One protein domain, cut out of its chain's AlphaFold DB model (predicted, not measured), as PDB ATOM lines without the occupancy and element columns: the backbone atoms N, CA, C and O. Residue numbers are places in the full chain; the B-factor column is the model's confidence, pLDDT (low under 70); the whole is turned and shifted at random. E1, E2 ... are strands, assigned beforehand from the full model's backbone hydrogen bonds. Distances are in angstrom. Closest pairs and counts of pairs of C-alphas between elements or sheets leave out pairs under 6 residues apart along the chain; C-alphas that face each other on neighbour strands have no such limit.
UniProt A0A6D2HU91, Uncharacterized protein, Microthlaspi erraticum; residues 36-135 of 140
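This is residues 36 to 135 of the 140 residues of an uncharacterized protein of Microthlaspi erraticum (UniProt A0A6D2HU91). Two small strand sheets make a sandwich, only partly face to face: the meander E1 E2 E3 forms one sheet, the two-stranded hairpin E4 E5 the other, and this hairpin reaches past the first sheet at one end. E3 and E5 come near each other on one side, while on the other side the long stretch of residues 46 to 84 runs beside E1 and then over the opening between E1 and E4. The printed part has 100 residues, with no named helix and five named strands in the order E1 E2 E3 E4 E5; under half of the residues, 44, are in them, and the class is all strand. Both sheets are antiparallel, in the orders E1 - E2 - E3 and E4 - E5. The whole is compact, with a radius of gyration of the C-alphas of 13.9 A, and elongated, spanning 46 by 27 by 22 A.

E1, residues 39 to 45, is an edge strand of the strongly twisted three-stranded sheet. It forms a hairpin with the inner strand E2, residues 85 to 91, antiparallel at 162 degrees; N 42 and O 88 are within hydrogen-bond range at 2.9 A. Two short pairings tie residues 48 to 49 and 53 to 54 to E1, both antiparallel. E2 and E3, residues 96 to 104, form a hairpin at 158 degrees, with N 101 and O 87 at 2.8 A, and complete a meander, each strand the antiparallel neighbour of the one before. E4, residues 112 to 121, and E5, residues 124 to 134, form the other hairpin, antiparallel at 162 degrees, with N 119 and O 127 at 2.8 A. The two sheets are a sandwich, face to face, with 39 pairs of C-alphas within 10 A and their best planes 24 degrees apart. E3 and E5 have 9 pairs of C-alphas within 8 A, the closest those of Phe 96 and Val 128, 6.4 A apart. E1 is apart from E4 and E5, and E2 is apart from E4.

E1 begins at C-alpha 39 (-35.765, -54.100, -23.475) and is 20.4 A long. E2 measures 20.0 A and E3 23.3 A. E4 begins at C-alpha 112 (-44.761, -39.913, -14.603) and is 29.1 A long. E5 measures 29.7 A, bends by 53 degrees at residue 127 and ends at C-alpha 134 (-46.768, -36.026, -17.132).

The two C-alphas farthest apart, those of Thr 80 and Gly 122, are 45.8 A from each other. The printed part has no cut. The link from E1 to E2, 39 residues, is long; those from E2 to E3 and from E4 to E5 are tight, and that from E3 to E4, 7 residues, is short. The mean pLDDT of the printed part is 91.3, and no printed residue is under 70.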
ATOM      1  N   ILE A  36     -41.708 -58.021 -30.734       94.12
ATOM      2  CA  ILE A  36     -41.238 -57.512 -29.447       94.12
ATOM      3  C   ILE A  36     -39.835 -56.930 -29.611       94.12
ATOM      4  O   ILE A  36     -38.884 -57.642 -29.941       94.12
ATOM      5  N   VAL A  37     -39.679 -55.651 -29.276       94.44
ATOM      6  CA  VAL A  37     -38.362 -55.028 -29.157       94.44
ATOM      7  C   VAL A  37     -37.823 -55.336 -27.767       94.44
ATOM      8  O   VAL A  37     -38.362 -54.874 -26.761       94.44
ATOM      9  N   ARG A  38     -36.752 -56.136 -27.694       94.00
ATOM     10  CA  ARG A  38     -36.131 -56.504 -26.411       94.00
ATOM     11  C   ARG A  38     -35.717 -55.257 -25.640       94.00
ATOM     12  O   ARG A  38     -35.058 -54.382 -26.200       94.00
ATOM     13  N   MET A  39     -36.072 -55.211 -24.363       94.88
ATOM     14  CA  MET A  39     -35.765 -54.100 -23.475       94.88
ATOM     15  C   MET A  39     -35.336 -54.624 -22.107       94.88
ATOM     16  O   MET A  39     -35.933 -55.562 -21.588       94.88
ATOM     17  N   SER A  40     -34.348 -53.980 -21.498       95.62
ATOM     18  CA  SER A  40     -33.979 -54.165 -20.098       95.62
ATOM     19  C   SER A  40     -33.910 -52.805 -19.402       95.62
ATOM     20  O   SER A  40     -33.845 -51.749 -20.042       95.62
ATOM     21  N   LYS A  41     -33.983 -52.810 -18.072       95.56
ATOM     22  CA  LYS A  41     -34.001 -51.594 -17.253       95.56
ATOM     23  C   LYS A  41     -33.132 -51.716 -16.011       95.56
ATOM     24  O   LYS A  41     -32.977 -52.801 -15.456       95.56
ATOM     25  N   MET A  42     -32.645 -50.580 -15.532       94.88
ATOM     26  CA  MET A  42     -31.908 -50.440 -14.280       94.88
ATOM     27  C   MET A  42     -32.458 -49.246 -13.501       94.88
ATOM     28  O   MET A  42     -32.635 -48.168 -14.066       94.88
ATOM     29  N   GLY A  43     -32.729 -49.431 -12.212       94.50
ATOM     30  CA  GLY A  43     -33.165 -48.367 -11.311       94.50
ATOM     31  C   GLY A  43     -32.017 -47.825 -10.465       94.50
ATOM     32  O   GLY A  43     -31.076 -48.551 -10.145       94.50
ATOM     33  N   GLN A  44     -32.115 -46.559 -10.069       92.94
ATOM     34  CA  GLN A  44     -31.268 -45.940  -9.058       92.94
ATOM     35  C   GLN A  44     -32.136 -45.210  -8.033       92.94
ATOM     36  O   GLN A  44     -32.944 -44.353  -8.392       92.94
ATOM     37  N   TYR A  45     -31.911 -45.520  -6.760       91.38
ATOM     38  CA  TYR A  45     -32.531 -44.872  -5.608       91.38
ATOM     39  C   TYR A  45     -31.489 -44.724  -4.503       91.38
ATOM     40  O   TYR A  45     -30.760 -45.674  -4.233       91.38
ATOM     41  N   HIS A  46     -31.398 -43.550  -3.874       88.38
ATOM     42  CA  HIS A  46     -30.441 -43.293  -2.789       88.38
ATOM     43  C   HIS A  46     -28.991 -43.696  -3.141       88.38
ATOM     44  O   HIS A  46     -28.298 -44.372  -2.387       88.38
ATOM     45  N   SER A  47     -28.552 -43.372  -4.364       83.88
ATOM     46  CA  SER A  47     -27.251 -43.791  -4.928       83.88
ATOM     47  C   SER A  47     -27.014 -45.309  -5.036       83.88
ATOM     48  O   SER A  47     -26.020 -45.720  -5.629       83.88
ATOM     49  N   SER A  48     -27.950 -46.137  -4.575       88.62
ATOM     50  CA  SER A  48     -27.985 -47.575  -4.798       88.62
ATOM     51  C   SER A  48     -28.597 -47.875  -6.161       88.62
ATOM     52  O   SER A  48     -29.580 -47.251  -6.574       88.62
ATOM     53  N   ARG A  49     -28.001 -48.820  -6.886       91.38
ATOM     54  CA  ARG A  49     -28.440 -49.231  -8.221       91.38
ATOM     55  C   ARG A  49     -28.887 -50.678  -8.189       91.38
ATOM     56  O   ARG A  49     -28.224 -51.518  -7.587       91.38
ATOM     57  N   THR A  50     -29.987 -50.968  -8.871       92.00
ATOM     58  CA  THR A  50     -30.354 -52.356  -9.151       92.00
ATOM     59  C   THR A  50     -29.428 -52.925 -10.220       92.00
ATOM     60  O   THR A  50     -28.748 -52.186 -10.935       92.00
ATOM     61  N   THR A  51     -29.434 -54.242 -10.389       93.50
ATOM     62  CA  THR A  51     -28.884 -54.847 -11.604       93.50
ATOM     63  C   THR A  51     -29.772 -54.510 -12.804       93.50
ATOM     64  O   THR A  51     -30.863 -53.939 -12.662       93.50
ATOM     65  N   TRP A  52     -29.302 -54.851 -14.001       94.31
ATOM     66  CA  TRP A  52     -30.174 -54.893 -15.167       94.31
ATOM     67  C   TRP A  52     -31.242 -55.966 -14.963       94.31
ATOM     68  O   TRP A  52     -30.955 -57.064 -14.486       94.31
ATOM     69  N   HIS A  53     -32.477 -55.614 -15.294       94.00
ATOM     70  CA  HIS A  53     -33.613 -56.518 -15.291       94.00
ATOM     71  C   HIS A  53     -34.253 -56.500 -16.666       94.00
ATOM     72  O   HIS A  53     -34.648 -55.434 -17.149       94.00
ATOM     73  N   ASP A  54     -34.396 -57.676 -17.260       93.69
ATOM     74  CA  ASP A  54     -35.120 -57.818 -18.511       93.69
ATOM     75  C   ASP A  54     -36.590 -57.474 -18.317       93.69
ATOM     76  O   ASP A  54     -37.238 -57.833 -17.328       93.69
ATOM     77  N   VAL A  55     -37.120 -56.742 -19.286       93.44
ATOM     78  CA  VAL A  55     -38.546 -56.496 -19.401       93.44
ATOM     79  C   VAL A  55     -39.123 -57.634 -20.234       93.44
ATOM     80  O   VAL A  55     -38.569 -58.009 -21.264       93.44
ATOM     81  N   ILE A  56     -40.210 -58.239 -19.752       89.75
ATOM     82  CA  ILE A  56     -40.720 -59.493 -20.315       89.75
ATOM     83  C   ILE A  56     -42.048 -59.252 -21.030       89.75
ATOM     84  O   ILE A  56     -42.988 -58.672 -20.474       89.75
ATOM     85  N   GLY A  57     -42.132 -59.765 -22.257       88.19
ATOM     86  CA  GLY A  57     -43.374 -59.933 -23.005       88.19
ATOM     87  C   GLY A  57     -44.156 -58.633 -23.165       88.19
ATOM     88  O   GLY A  57     -43.703 -57.691 -23.811       88.19
ATOM     89  N   LYS A  58     -45.343 -58.581 -22.550       89.62
ATOM     90  CA  LYS A  58     -46.304 -57.479 -22.706       89.62
ATOM     91  C   LYS A  58     -45.802 -56.116 -22.229       89.62
ATOM     92  O   LYS A  58     -46.452 -55.128 -22.540       89.62
ATOM     93  N   HIS A  59     -44.726 -56.055 -21.453       92.81
ATOM     94  CA  HIS A  59     -44.170 -54.797 -20.952       92.81
ATOM     95  C   HIS A  59     -43.104 -54.206 -21.885       92.81
ATOM     96  O   HIS A  59     -42.642 -53.091 -21.656       92.81
ATOM     97  N   CYS A  60     -42.699 -54.944 -22.922       92.81
ATOM     98  CA  CYS A  60     -41.758 -54.459 -23.918       92.81
ATOM     99  C   CYS A  60     -42.440 -53.565 -24.963       92.81
ATOM    100  O   CYS A  60     -43.629 -53.750 -25.255       92.81
ATOM    101  N   PRO A  61     -41.677 -52.654 -25.590       93.31
ATOM    102  CA  PRO A  61     -42.118 -51.969 -26.794       93.31
ATOM    103  C   PRO A  61     -42.407 -52.969 -27.917       93.31
ATOM    104  O   PRO A  61     -41.759 -54.016 -28.024       93.31
ATOM    105  N   ILE A  62     -43.365 -52.619 -28.770       94.88
ATOM    106  CA  ILE A  62     -43.704 -53.389 -29.964       94.88
ATOM    107  C   ILE A  62     -43.259 -52.594 -31.186       94.88
ATOM    108  O   ILE A  62     -43.512 -51.396 -31.291       94.88
ATOM    109  N   PHE A  63     -42.559 -53.257 -32.099       95.25
ATOM    110  CA  PHE A  63     -42.019 -52.619 -33.286       95.25
ATOM    111  C   PHE A  63     -43.149 -52.121 -34.191       95.25
ATOM    112  O   PHE A  63     -44.088 -52.864 -34.482       95.25
ATOM    113  N   ALA A  64     -43.038 -50.866 -34.638       94.31
ATOM    114  CA  ALA A  64     -44.020 -50.172 -35.477       94.31
ATOM    115  C   ALA A  64     -45.450 -50.092 -34.893       94.31
ATOM    116  O   ALA A  64     -46.406 -49.909 -35.645       94.31
ATOM    117  N   VAL A  65     -45.616 -50.222 -33.568       94.69
ATOM    118  CA  VAL A  65     -46.924 -50.135 -32.899       94.69
ATOM    119  C   VAL A  65     -46.830 -49.240 -31.667       94.69
ATOM    120  O   VAL A  65     -46.108 -49.546 -30.716       94.69
ATOM    121  N   ASN A  66     -47.618 -48.163 -31.659       93.50
ATOM    122  CA  ASN A  66     -47.779 -47.316 -30.482       93.50
ATOM    123  C   ASN A  66     -48.584 -48.064 -29.423       93.50
ATOM    124  O   ASN A  66     -49.640 -48.630 -29.710       93.50
ATOM    125  N   ARG A  67     -48.077 -48.071 -28.192       90.69
ATOM    126  CA  ARG A  67     -48.764 -48.681 -27.060       90.69
ATOM    127  C   ARG A  67     -48.301 -48.078 -25.752       90.69
ATOM    128  O   ARG A  67     -47.130 -47.745 -25.585       90.69
ATOM    129  N   GLU A  68     -49.205 -48.085 -24.795       91.38
ATOM    130  CA  GLU A  68     -48.914 -47.729 -23.416       91.38
ATOM    131  C   GLU A  68     -48.797 -48.999 -22.578       91.38
ATOM    132  O   GLU A  68     -49.514 -49.987 -22.779       91.38
ATOM    133  N   VAL A  69     -47.836 -49.010 -21.656       90.88
ATOM    134  CA  VAL A  69     -47.582 -50.150 -20.775       90.88
ATOM    135  C   VAL A  69     -47.192 -49.672 -19.390       90.88
ATOM    136  O   VAL A  69     -46.391 -48.756 -19.228       90.88
ATOM    137  N   LEU A  70     -47.703 -50.355 -18.369       89.50
ATOM    138  CA  LEU A  70     -47.204 -50.188 -17.010       89.50
ATOM    139  C   LEU A  70     -45.887 -50.946 -16.873       89.50
ATOM    140  O   LEU A  70     -45.849 -52.152 -17.112       89.50
ATOM    141  N   ILE A  71     -44.812 -50.267 -16.482       89.00
ATOM    142  CA  ILE A  71     -43.517 -50.906 -16.228       89.00
ATOM    143  C   ILE A  71     -43.376 -51.138 -14.722       89.00
ATOM    144  O   ILE A  71     -43.330 -50.169 -13.962       89.00
ATOM    145  N   PRO A  72     -43.261 -52.395 -14.257       85.38
ATOM    146  CA  PRO A  72     -43.054 -52.655 -12.843       85.38
ATOM    147  C   PRO A  72     -41.674 -52.146 -12.411       85.38
ATOM    148  O   PRO A  72     -40.643 -52.510 -12.987       85.38
ATOM    149  N   ILE A  73     -41.639 -51.321 -11.370       85.75
ATOM    150  CA  ILE A  73     -40.406 -50.917 -10.692       85.75
ATOM    151  C   ILE A  73     -40.292 -51.681  -9.378       85.75
ATOM    152  O   ILE A  73     -41.270 -51.837  -8.649       85.75
ATOM    153  N   ALA A  74     -39.099 -52.198  -9.086       78.06
ATOM    154  CA  ALA A  74     -38.855 -52.805  -7.789       78.06
ATOM    155  C   ALA A  74     -38.983 -51.714  -6.721       78.06
ATOM    156  O   ALA A  74     -38.388 -50.643  -6.868       78.06
ATOM    157  N   LYS A  75     -39.753 -51.985  -5.662       77.19
ATOM    158  CA  LYS A  75     -39.827 -51.081  -4.515       77.19
ATOM    159  C   LYS A  75     -38.418 -50.958  -3.921       77.19
ATOM    160  O   LYS A  75     -37.855 -51.984  -3.534       77.19
ATOM    161  N   PRO A  76     -37.828 -49.756  -3.863       73.75
ATOM    162  CA  PRO A  76     -36.495 -49.612  -3.307       73.75
ATOM    163  C   PRO A  76     -36.511 -49.872  -1.794       73.75
ATOM    164  O   PRO A  76     -37.498 -49.597  -1.103       73.75
ATOM    165  N   ILE A  77     -35.408 -50.419  -1.280       78.31
ATOM    166  CA  ILE A  77     -35.215 -50.643   0.157       78.31
ATOM    167  C   ILE A  77     -35.180 -49.272   0.846       78.31
ATOM    168  O   ILE A  77     -34.444 -48.389   0.415       78.31
ATOM    169  N   GLY A  78     -35.990 -49.085   1.892       75.50
ATOM    170  CA  GLY A  78     -36.058 -47.809   2.613       75.50
ATOM    171  C   GLY A  78     -36.757 -46.683   1.839       75.50
ATOM    172  O   GLY A  78     -36.402 -45.521   2.003       75.50
ATOM    173  N   TYR A  79     -37.726 -47.004   0.975       74.44
ATOM    174  CA  TYR A  79     -38.519 -45.988   0.277       74.44
ATOM    175  C   TYR A  79     -39.278 -45.078   1.256       74.44
ATOM    176  O   TYR A  79     -40.216 -45.527   1.916       74.44
ATOM    177  N   THR A  80     -38.903 -43.800   1.298       78.88
ATOM    178  CA  THR A  80     -39.547 -42.744   2.104       78.88
ATOM    179  C   THR A  80     -40.388 -41.784   1.261       78.88
ATOM    180  O   THR A  80     -41.070 -40.926   1.809       78.88
ATOM    181  N   GLY A  81     -40.332 -41.893  -0.073       74.12
ATOM    182  CA  GLY A  81     -41.007 -40.980  -1.005       74.12
ATOM    183  C   GLY A  81     -40.304 -39.636  -1.222       74.12
ATOM    184  O   GLY A  81     -40.696 -38.893  -2.115       74.12
ATOM    185  N   THR A  82     -39.247 -39.339  -0.463       79.38
ATOM    186  CA  THR A  82     -38.523 -38.060  -0.531       79.38
ATOM    187  C   THR A  82     -37.354 -38.078  -1.508       79.38
ATOM    188  O   THR A  82     -36.979 -37.036  -2.036       79.38
ATOM    189  N   ASP A  83     -36.766 -39.243  -1.771       86.88
ATOM    190  CA  ASP A  83     -35.557 -39.339  -2.588       86.88
ATOM    191  C   ASP A  83     -35.875 -39.522  -4.080       86.88
ATOM    192  O   ASP A  83     -36.856 -40.183  -4.445       86.88
ATOM    193  N   PRO A  84     -35.032 -38.977  -4.976       90.06
ATOM    194  CA  PRO A  84     -35.223 -39.120  -6.407       90.06
ATOM    195  C   PRO A  84     -35.012 -40.564  -6.854       90.06
ATOM    196  O   PRO A  84     -33.979 -41.180  -6.581       90.06
ATOM    197  N   TYR A  85     -35.968 -41.073  -7.627       91.88
ATOM    198  CA  TYR A  85     -35.826 -42.344  -8.327       91.88
ATOM    199  C   TYR A  85     -35.526 -42.086  -9.796       91.88
ATOM    200  O   TYR A  85     -36.289 -41.394 -10.479       91.88
ATOM    201  N   LYS A  86     -34.436 -42.670 -10.292       94.19
ATOM    202  CA  LYS A  86     -34.049 -42.606 -11.702       94.19
ATOM    203  C   LYS A  86     -34.088 -43.992 -12.327       94.19
ATOM    204  O   LYS A  86     -33.782 -44.979 -11.664       94.19
ATOM    205  N   ILE A  87     -34.409 -44.066 -13.612       95.56
ATOM    206  CA  ILE A  87     -34.418 -45.309 -14.382       95.56
ATOM    207  C   ILE A  87     -33.598 -45.158 -15.661       95.56
ATOM    208  O   ILE A  87     -33.521 -44.080 -16.239       95.56
ATOM    209  N   LYS A  88     -32.962 -46.240 -16.090       96.00
ATOM    210  CA  LYS A  88     -32.153 -46.338 -17.303       96.00
ATOM    211  C   LYS A  88     -32.647 -47.530 -18.121       96.00
ATOM    212  O   LYS A  88     -33.058 -48.521 -17.519       96.00
ATOM    213  N   PHE A  89     -32.566 -47.466 -19.449       96.62
ATOM    214  CA  PHE A  89     -33.012 -48.553 -20.328       96.62
ATOM    215  C   PHE A  89     -31.943 -48.963 -21.338       96.62
ATOM    216  O   PHE A  89     -31.164 -48.130 -21.807       96.62
ATOM    217  N   GLN A  90     -31.955 -50.239 -21.704       96.81
ATOM    218  CA  GLN A  90     -31.330 -50.769 -22.914       96.81
ATOM    219  C   GLN A  90     -32.432 -51.322 -23.812       96.81
ATOM    220  O   GLN A  90     -33.309 -52.034 -23.330       96.81
ATOM    221  N   ILE A  91     -32.411 -50.988 -25.101       95.62
ATOM    222  CA  ILE A  91     -33.468 -51.338 -26.059       95.62
ATOM    223  C   ILE A  91     -32.842 -51.892 -27.342       95.62
ATOM    224  O   ILE A  91     -31.784 -51.442 -27.783       95.62
ATOM    225  N   GLY A  92     -33.511 -52.870 -27.952       92.88
ATOM    226  CA  GLY A  92     -33.109 -53.476 -29.218       92.88
ATOM    227  C   GLY A  92     -31.911 -54.405 -29.064       92.88
ATOM    228  O   GLY A  92     -30.944 -54.268 -29.806       92.88
ATOM    229  N   SER A  93     -31.970 -55.321 -28.092       88.19
ATOM    230  CA  SER A  93     -30.861 -56.232 -27.755       88.19
ATOM    231  C   SER A  93     -29.590 -55.458 -27.385       88.19
ATOM    232  O   SER A  93     -28.531 -55.663 -27.967       88.19
ATOM    233  N   GLU A  94     -29.735 -54.507 -26.456       88.56
ATOM    234  CA  GLU A  94     -28.649 -53.672 -25.915       88.56
ATOM    235  C   GLU A  94     -27.991 -52.691 -26.898       88.56
ATOM    236  O   GLU A  94     -27.107 -51.931 -26.507       88.56
ATOM    237  N   LYS A  95     -28.478 -52.618 -28.142       92.69
ATOM    238  CA  LYS A  95     -27.975 -51.695 -29.169       92.69
ATOM    239  C   LYS A  95     -28.144 -50.222 -28.786       92.69
ATOM    240  O   LYS A  95     -27.279 -49.407 -29.097       92.69
ATOM    241  N   PHE A  96     -29.253 -49.869 -28.133       96.19
ATOM    242  CA  PHE A  96     -29.567 -48.489 -27.762       96.19
ATOM    243  C   PHE A  96     -29.629 -48.326 -26.250       96.19
ATOM    244  O   PHE A  96     -30.424 -48.979 -25.575       96.19
ATOM    245  N   LEU A  97     -28.812 -47.414 -25.725       97.00
ATOM    246  CA  LEU A  97     -28.762 -47.080 -24.308       97.00
ATOM    247  C   LEU A  97     -29.441 -45.731 -24.062       97.00
ATOM    248  O   LEU A  97     -28.952 -44.690 -24.497       97.00
ATOM    249  N   ILE A  98     -30.526 -45.744 -23.298       97.44
ATOM    250  CA  ILE A  98     -31.184 -44.536 -22.797       97.44
ATOM    251  C   ILE A  98     -30.528 -44.170 -21.469       97.44
ATOM    252  O   ILE A  98     -30.365 -45.031 -20.605       97.44
ATOM    253  N   HIS A  99     -30.121 -42.911 -21.292       95.88
ATOM    254  CA  HIS A  99     -29.490 -42.462 -20.048       95.88
ATOM    255  C   HIS A  99     -30.508 -42.297 -18.901       95.88
ATOM    256  O   HIS A  99     -31.701 -42.492 -19.089       95.88
ATOM    257  N   TRP A 100     -30.037 -41.976 -17.691       96.38
ATOM    258  CA  TRP A 100     -30.886 -41.839 -16.504       96.38
ATOM    259  C   TRP A 100     -32.035 -40.837 -16.690       96.38
ATOM    260  O   TRP A 100     -31.805 -39.646 -16.891       96.38
ATOM    261  N   LEU A 101     -33.261 -41.323 -16.520       96.19
ATOM    262  CA  LEU A 101     -34.514 -40.578 -16.545       96.19
ATOM    263  C   LEU A 101     -35.057 -40.437 -15.120       96.19
ATOM    264  O   LEU A 101     -35.172 -41.434 -14.411       96.19
ATOM    265  N   LEU A 102     -35.382 -39.217 -14.683       94.56
ATOM    266  CA  LEU A 102     -35.945 -38.955 -13.352       94.56
ATOM    267  C   LEU A 102     -37.458 -39.221 -13.343       94.56
ATOM    268  O   LEU A 102     -38.196 -38.572 -14.081       94.56
ATOM    269  N   VAL A 103     -37.906 -40.144 -12.490       92.69
ATOM    270  CA  VAL A 103     -39.299 -40.628 -12.454       92.69
ATOM    271  C   VAL A 103     -40.005 -40.232 -11.155       92.69
ATOM    272  O   VAL A 103     -41.123 -39.745 -11.213       92.69
ATOM    273  N   ILE A 104     -39.359 -40.373  -9.993       90.31
ATOM    274  CA  ILE A 104     -39.929 -39.977  -8.684       90.31
ATOM    275  C   ILE A 104     -39.171 -38.766  -8.140       90.31
ATOM    276  O   ILE A 104     -37.976 -38.631  -8.411       90.31
ATOM    277  N   ASN A 105     -39.862 -37.928  -7.359       88.62
ATOM    278  CA  ASN A 105     -39.390 -36.629  -6.872       88.62
ATOM    279  C   ASN A 105     -39.098 -35.665  -8.036       88.62
ATOM    280  O   ASN A 105     -38.022 -35.079  -8.173       88.62
ATOM    281  N   ARG A 106     -40.075 -35.577  -8.941       90.12
ATOM    282  CA  ARG A 106     -40.134 -34.554  -9.983       90.12
ATOM    283  C   ARG A 106     -40.831 -33.315  -9.423       90.12
ATOM    284  O   ARG A 106     -41.479 -33.370  -8.388       90.12
ATOM    285  N   LYS A 107     -40.733 -32.198 -10.147       87.75
ATOM    286  CA  LYS A 107     -41.474 -30.971  -9.810       87.75
ATOM    287  C   LYS A 107     -42.994 -31.134  -9.947       87.75
ATOM    288  O   LYS A 107     -43.730 -30.398  -9.306       87.75
ATOM    289  N   SER A 108     -43.438 -32.060 -10.795       87.44
ATOM    290  CA  SER A 108     -44.850 -32.378 -11.007       87.44
ATOM    291  C   SER A 108     -45.324 -33.461 -10.038       87.44
ATOM    292  O   SER A 108     -44.577 -34.402  -9.755       87.44
ATOM    293  N   SER A 109     -46.563 -33.322  -9.564       84.19
ATOM    294  CA  SER A 109     -47.284 -34.318  -8.764       84.19
ATOM    295  C   SER A 109     -47.988 -35.384  -9.605       84.19
ATOM    296  O   SER A 109     -48.478 -36.361  -9.043       84.19
ATOM    297  N   GLU A 110     -48.056 -35.201 -10.924       90.88
ATOM    298  CA  GLU A 110     -48.703 -36.152 -11.824       90.88
ATOM    299  C   GLU A 110     -47.916 -37.455 -11.945       90.88
ATOM    300  O   GLU A 110     -46.693 -37.512 -11.756       90.88
ATOM    301  N   VAL A 111     -48.633 -38.523 -12.299       89.62
ATOM    302  CA  VAL A 111     -48.012 -39.824 -12.553       89.62
ATOM    303  C   VAL A 111     -47.024 -39.670 -13.717       89.62
ATOM    304  O   VAL A 111     -47.406 -39.202 -14.789       89.62
ATOM    305  N   PRO A 112     -45.750 -40.051 -13.547       92.75
ATOM    306  CA  PRO A 112     -44.761 -39.913 -14.603       92.75
ATOM    307  C   PRO A 112     -45.016 -40.948 -15.704       92.75
ATOM    308  O   PRO A 112     -45.100 -42.148 -15.435       92.75
ATOM    309  N   MET A 113     -45.055 -40.489 -16.950       94.19
ATOM    310  CA  MET A 113     -45.055 -41.345 -18.134       94.19
ATOM    311  C   MET A 113     -43.696 -41.251 -18.828       94.19
ATOM    312  O   MET A 113     -43.078 -40.189 -18.857       94.19
ATOM    313  N   ILE A 114     -43.192 -42.366 -19.357       95.00
ATOM    314  CA  ILE A 114     -41.959 -42.380 -20.154       95.00
ATOM    315  C   ILE A 114     -42.366 -42.573 -21.605       95.00
ATOM    316  O   ILE A 114     -42.738 -43.673 -22.005       95.00
ATOM    317  N   ASP A 115     -42.293 -41.494 -22.370       95.25
ATOM    318  CA  ASP A 115     -42.526 -41.504 -23.806       95.25
ATOM    319  C   ASP A 115     -41.263 -42.015 -24.507       95.25
ATOM    320  O   ASP A 115     -40.180 -41.445 -24.339       95.25
ATOM    321  N   VAL A 116     -41.391 -43.123 -25.238       95.19
ATOM    322  CA  VAL A 116     -40.295 -43.795 -25.944       95.19
ATOM    323  C   VAL A 116     -40.600 -43.792 -27.433       95.19
ATOM    324  O   VAL A 116     -41.515 -44.471 -27.891       95.19
ATOM    325  N   ASN A 117     -39.768 -43.099 -28.205       96.06
ATOM    326  CA  ASN A 117     -39.892 -43.048 -29.654       96.06
ATOM    327  C   ASN A 117     -38.860 -43.975 -30.311       96.06
ATOM    328  O   ASN A 117     -37.646 -43.764 -30.206       96.06
ATOM    329  N   LEU A 118     -39.359 -45.007 -30.994       95.38
ATOM    330  CA  LEU A 118     -38.567 -45.939 -31.791       95.38
ATOM    331  C   LEU A 118     -38.455 -45.411 -33.222       95.38
ATOM    332  O   LEU A 118     -39.413 -45.448 -33.990       95.38
ATOM    333  N   ARG A 119     -37.262 -44.964 -33.616       95.50
ATOM    334  CA  ARG A 119     -36.979 -44.570 -34.998       95.50
ATOM    335  C   ARG A 119     -36.566 -45.795 -35.796       95.50
ATOM    336  O   ARG A 119     -35.556 -46.421 -35.472       95.50
ATOM    337  N   TYR A 120     -37.293 -46.097 -36.861       94.62
ATOM    338  CA  TYR A 120     -37.016 -47.246 -37.715       94.62
ATOM    339  C   TYR A 120     -37.178 -46.916 -39.201       94.62
ATOM    340  O   TYR A 120     -37.799 -45.918 -39.560       94.62
ATOM    341  N   SER A 121     -36.597 -47.753 -40.059       93.50
ATOM    342  CA  SER A 121     -36.813 -47.745 -41.509       93.50
ATOM    343  C   SER A 121     -36.886 -49.183 -42.000       93.50
ATOM    344  O   SER A 121     -35.979 -49.971 -41.739       93.50
ATOM    345  N   GLY A 122     -37.971 -49.551 -42.683       91.19
ATOM    346  CA  GLY A 122     -38.249 -50.957 -42.977       91.19
ATOM    347  C   GLY A 122     -38.333 -51.773 -41.681       91.19
ATOM    348  O   GLY A 122     -39.100 -51.422 -40.788       91.19
ATOM    349  N   GLY A 123     -37.528 -52.831 -41.571       91.38
ATOM    350  CA  GLY A 123     -37.401 -53.632 -40.347       91.38
ATOM    351  C   GLY A 123     -36.223 -53.249 -39.445       91.38
ATOM    352  O   GLY A 123     -35.968 -53.923 -38.448       91.38
ATOM    353  N   ASP A 124     -35.494 -52.180 -39.774       91.06
ATOM    354  CA  ASP A 124     -34.287 -51.794 -39.050       91.06
ATOM    355  C   ASP A 124     -34.573 -50.719 -38.009       91.06
ATOM    356  O   ASP A 124     -35.042 -49.621 -38.319       91.06
ATOM    357  N   LEU A 125     -34.214 -51.010 -36.756       92.62
ATOM    358  CA  LEU A 125     -34.231 -50.023 -35.682       92.62
ATOM    359  C   LEU A 125     -32.992 -49.118 -35.797       92.62
ATOM    360  O   LEU A 125     -31.850 -49.568 -35.621       92.62
ATOM    361  N   LEU A 126     -33.239 -47.842 -36.098       94.50
ATOM    362  CA  LEU A 126     -32.236 -46.806 -36.357       94.50
ATOM    363  C   LEU A 126     -31.851 -46.028 -35.097       94.50
ATOM    364  O   LEU A 126     -30.721 -45.561 -34.981       94.50
ATOM    365  N   GLY A 127     -32.786 -45.863 -34.163       95.00
ATOM    366  CA  GLY A 127     -32.562 -45.079 -32.957       95.00
ATOM    367  C   GLY A 127     -33.699 -45.195 -31.961       95.00
ATOM    368  O   GLY A 127     -34.817 -45.562 -32.316       95.00
ATOM    369  N   VAL A 128     -33.410 -44.840 -30.712       96.69
ATOM    370  CA  VAL A 128     -34.421 -44.724 -29.664       96.69
ATOM    371  C   VAL A 128     -34.183 -43.442 -28.886       96.69
ATOM    372  O   VAL A 128     -33.056 -43.160 -28.480       96.69
ATOM    373  N   THR A 129     -35.242 -42.672 -28.676       96.81
ATOM    374  CA  THR A 129     -35.239 -41.524 -27.765       96.81
ATOM    375  C   THR A 129     -36.282 -41.752 -26.688       96.81
ATOM    376  O   THR A 129     -37.304 -42.379 -26.951       96.81
ATOM    377  N   ALA A 130     -36.034 -41.242 -25.486       96.75
ATOM    378  CA  ALA A 130     -37.011 -41.309 -24.415       96.75
ATOM    379  C   ALA A 130     -36.993 -40.040 -23.573       96.75
ATOM    380  O   ALA A 130     -35.933 -39.456 -23.339       96.75
ATOM    381  N   GLN A 131     -38.168 -39.650 -23.100       95.94
ATOM    382  CA  GLN A 131     -38.371 -38.493 -22.240       95.94
ATOM    383  C   GLN A 131     -39.436 -38.805 -21.195       95.94
ATOM    384  O   GLN A 131     -40.291 -39.662 -21.403       95.94
ATOM    385  N   VAL A 132     -39.372 -38.124 -20.052       95.62
ATOM    386  CA  VAL A 132     -40.377 -38.292 -18.999       95.62
ATOM    387  C   VAL A 132     -41.367 -37.142 -19.088       95.62
ATOM    388  O   VAL A 132     -40.987 -35.989 -18.905       95.62
ATOM    389  N   THR A 133     -42.630 -37.459 -19.321       94.31
ATOM    390  CA  THR A 133     -43.752 -36.521 -19.406       94.31
ATOM    391  C   THR A 133     -44.692 -36.721 -18.218       94.31
ATOM    392  O   THR A 133     -44.511 -37.640 -17.413       94.31
ATOM    393  N   ASP A 134     -45.619 -35.794 -18.010       93.44
ATOM    394  CA  ASP A 134     -46.768 -36.026 -17.132       93.44
ATOM    395  C   ASP A 134     -47.779 -36.922 -17.852       93.44
ATOM    396  O   ASP A 134     -47.930 -36.827 -19.073       93.44
ATOM    397  N   MET A 135     -48.442 -37.808 -17.109       89.94
ATOM    398  CA  MET A 135     -49.522 -38.627 -17.652       89.94
ATOM    399  C   MET A 135     -50.631 -37.713 -18.198       89.94
ATOM    400  O   MET A 135     -51.124 -36.860 -17.457       89.94
TER     401      MET A 135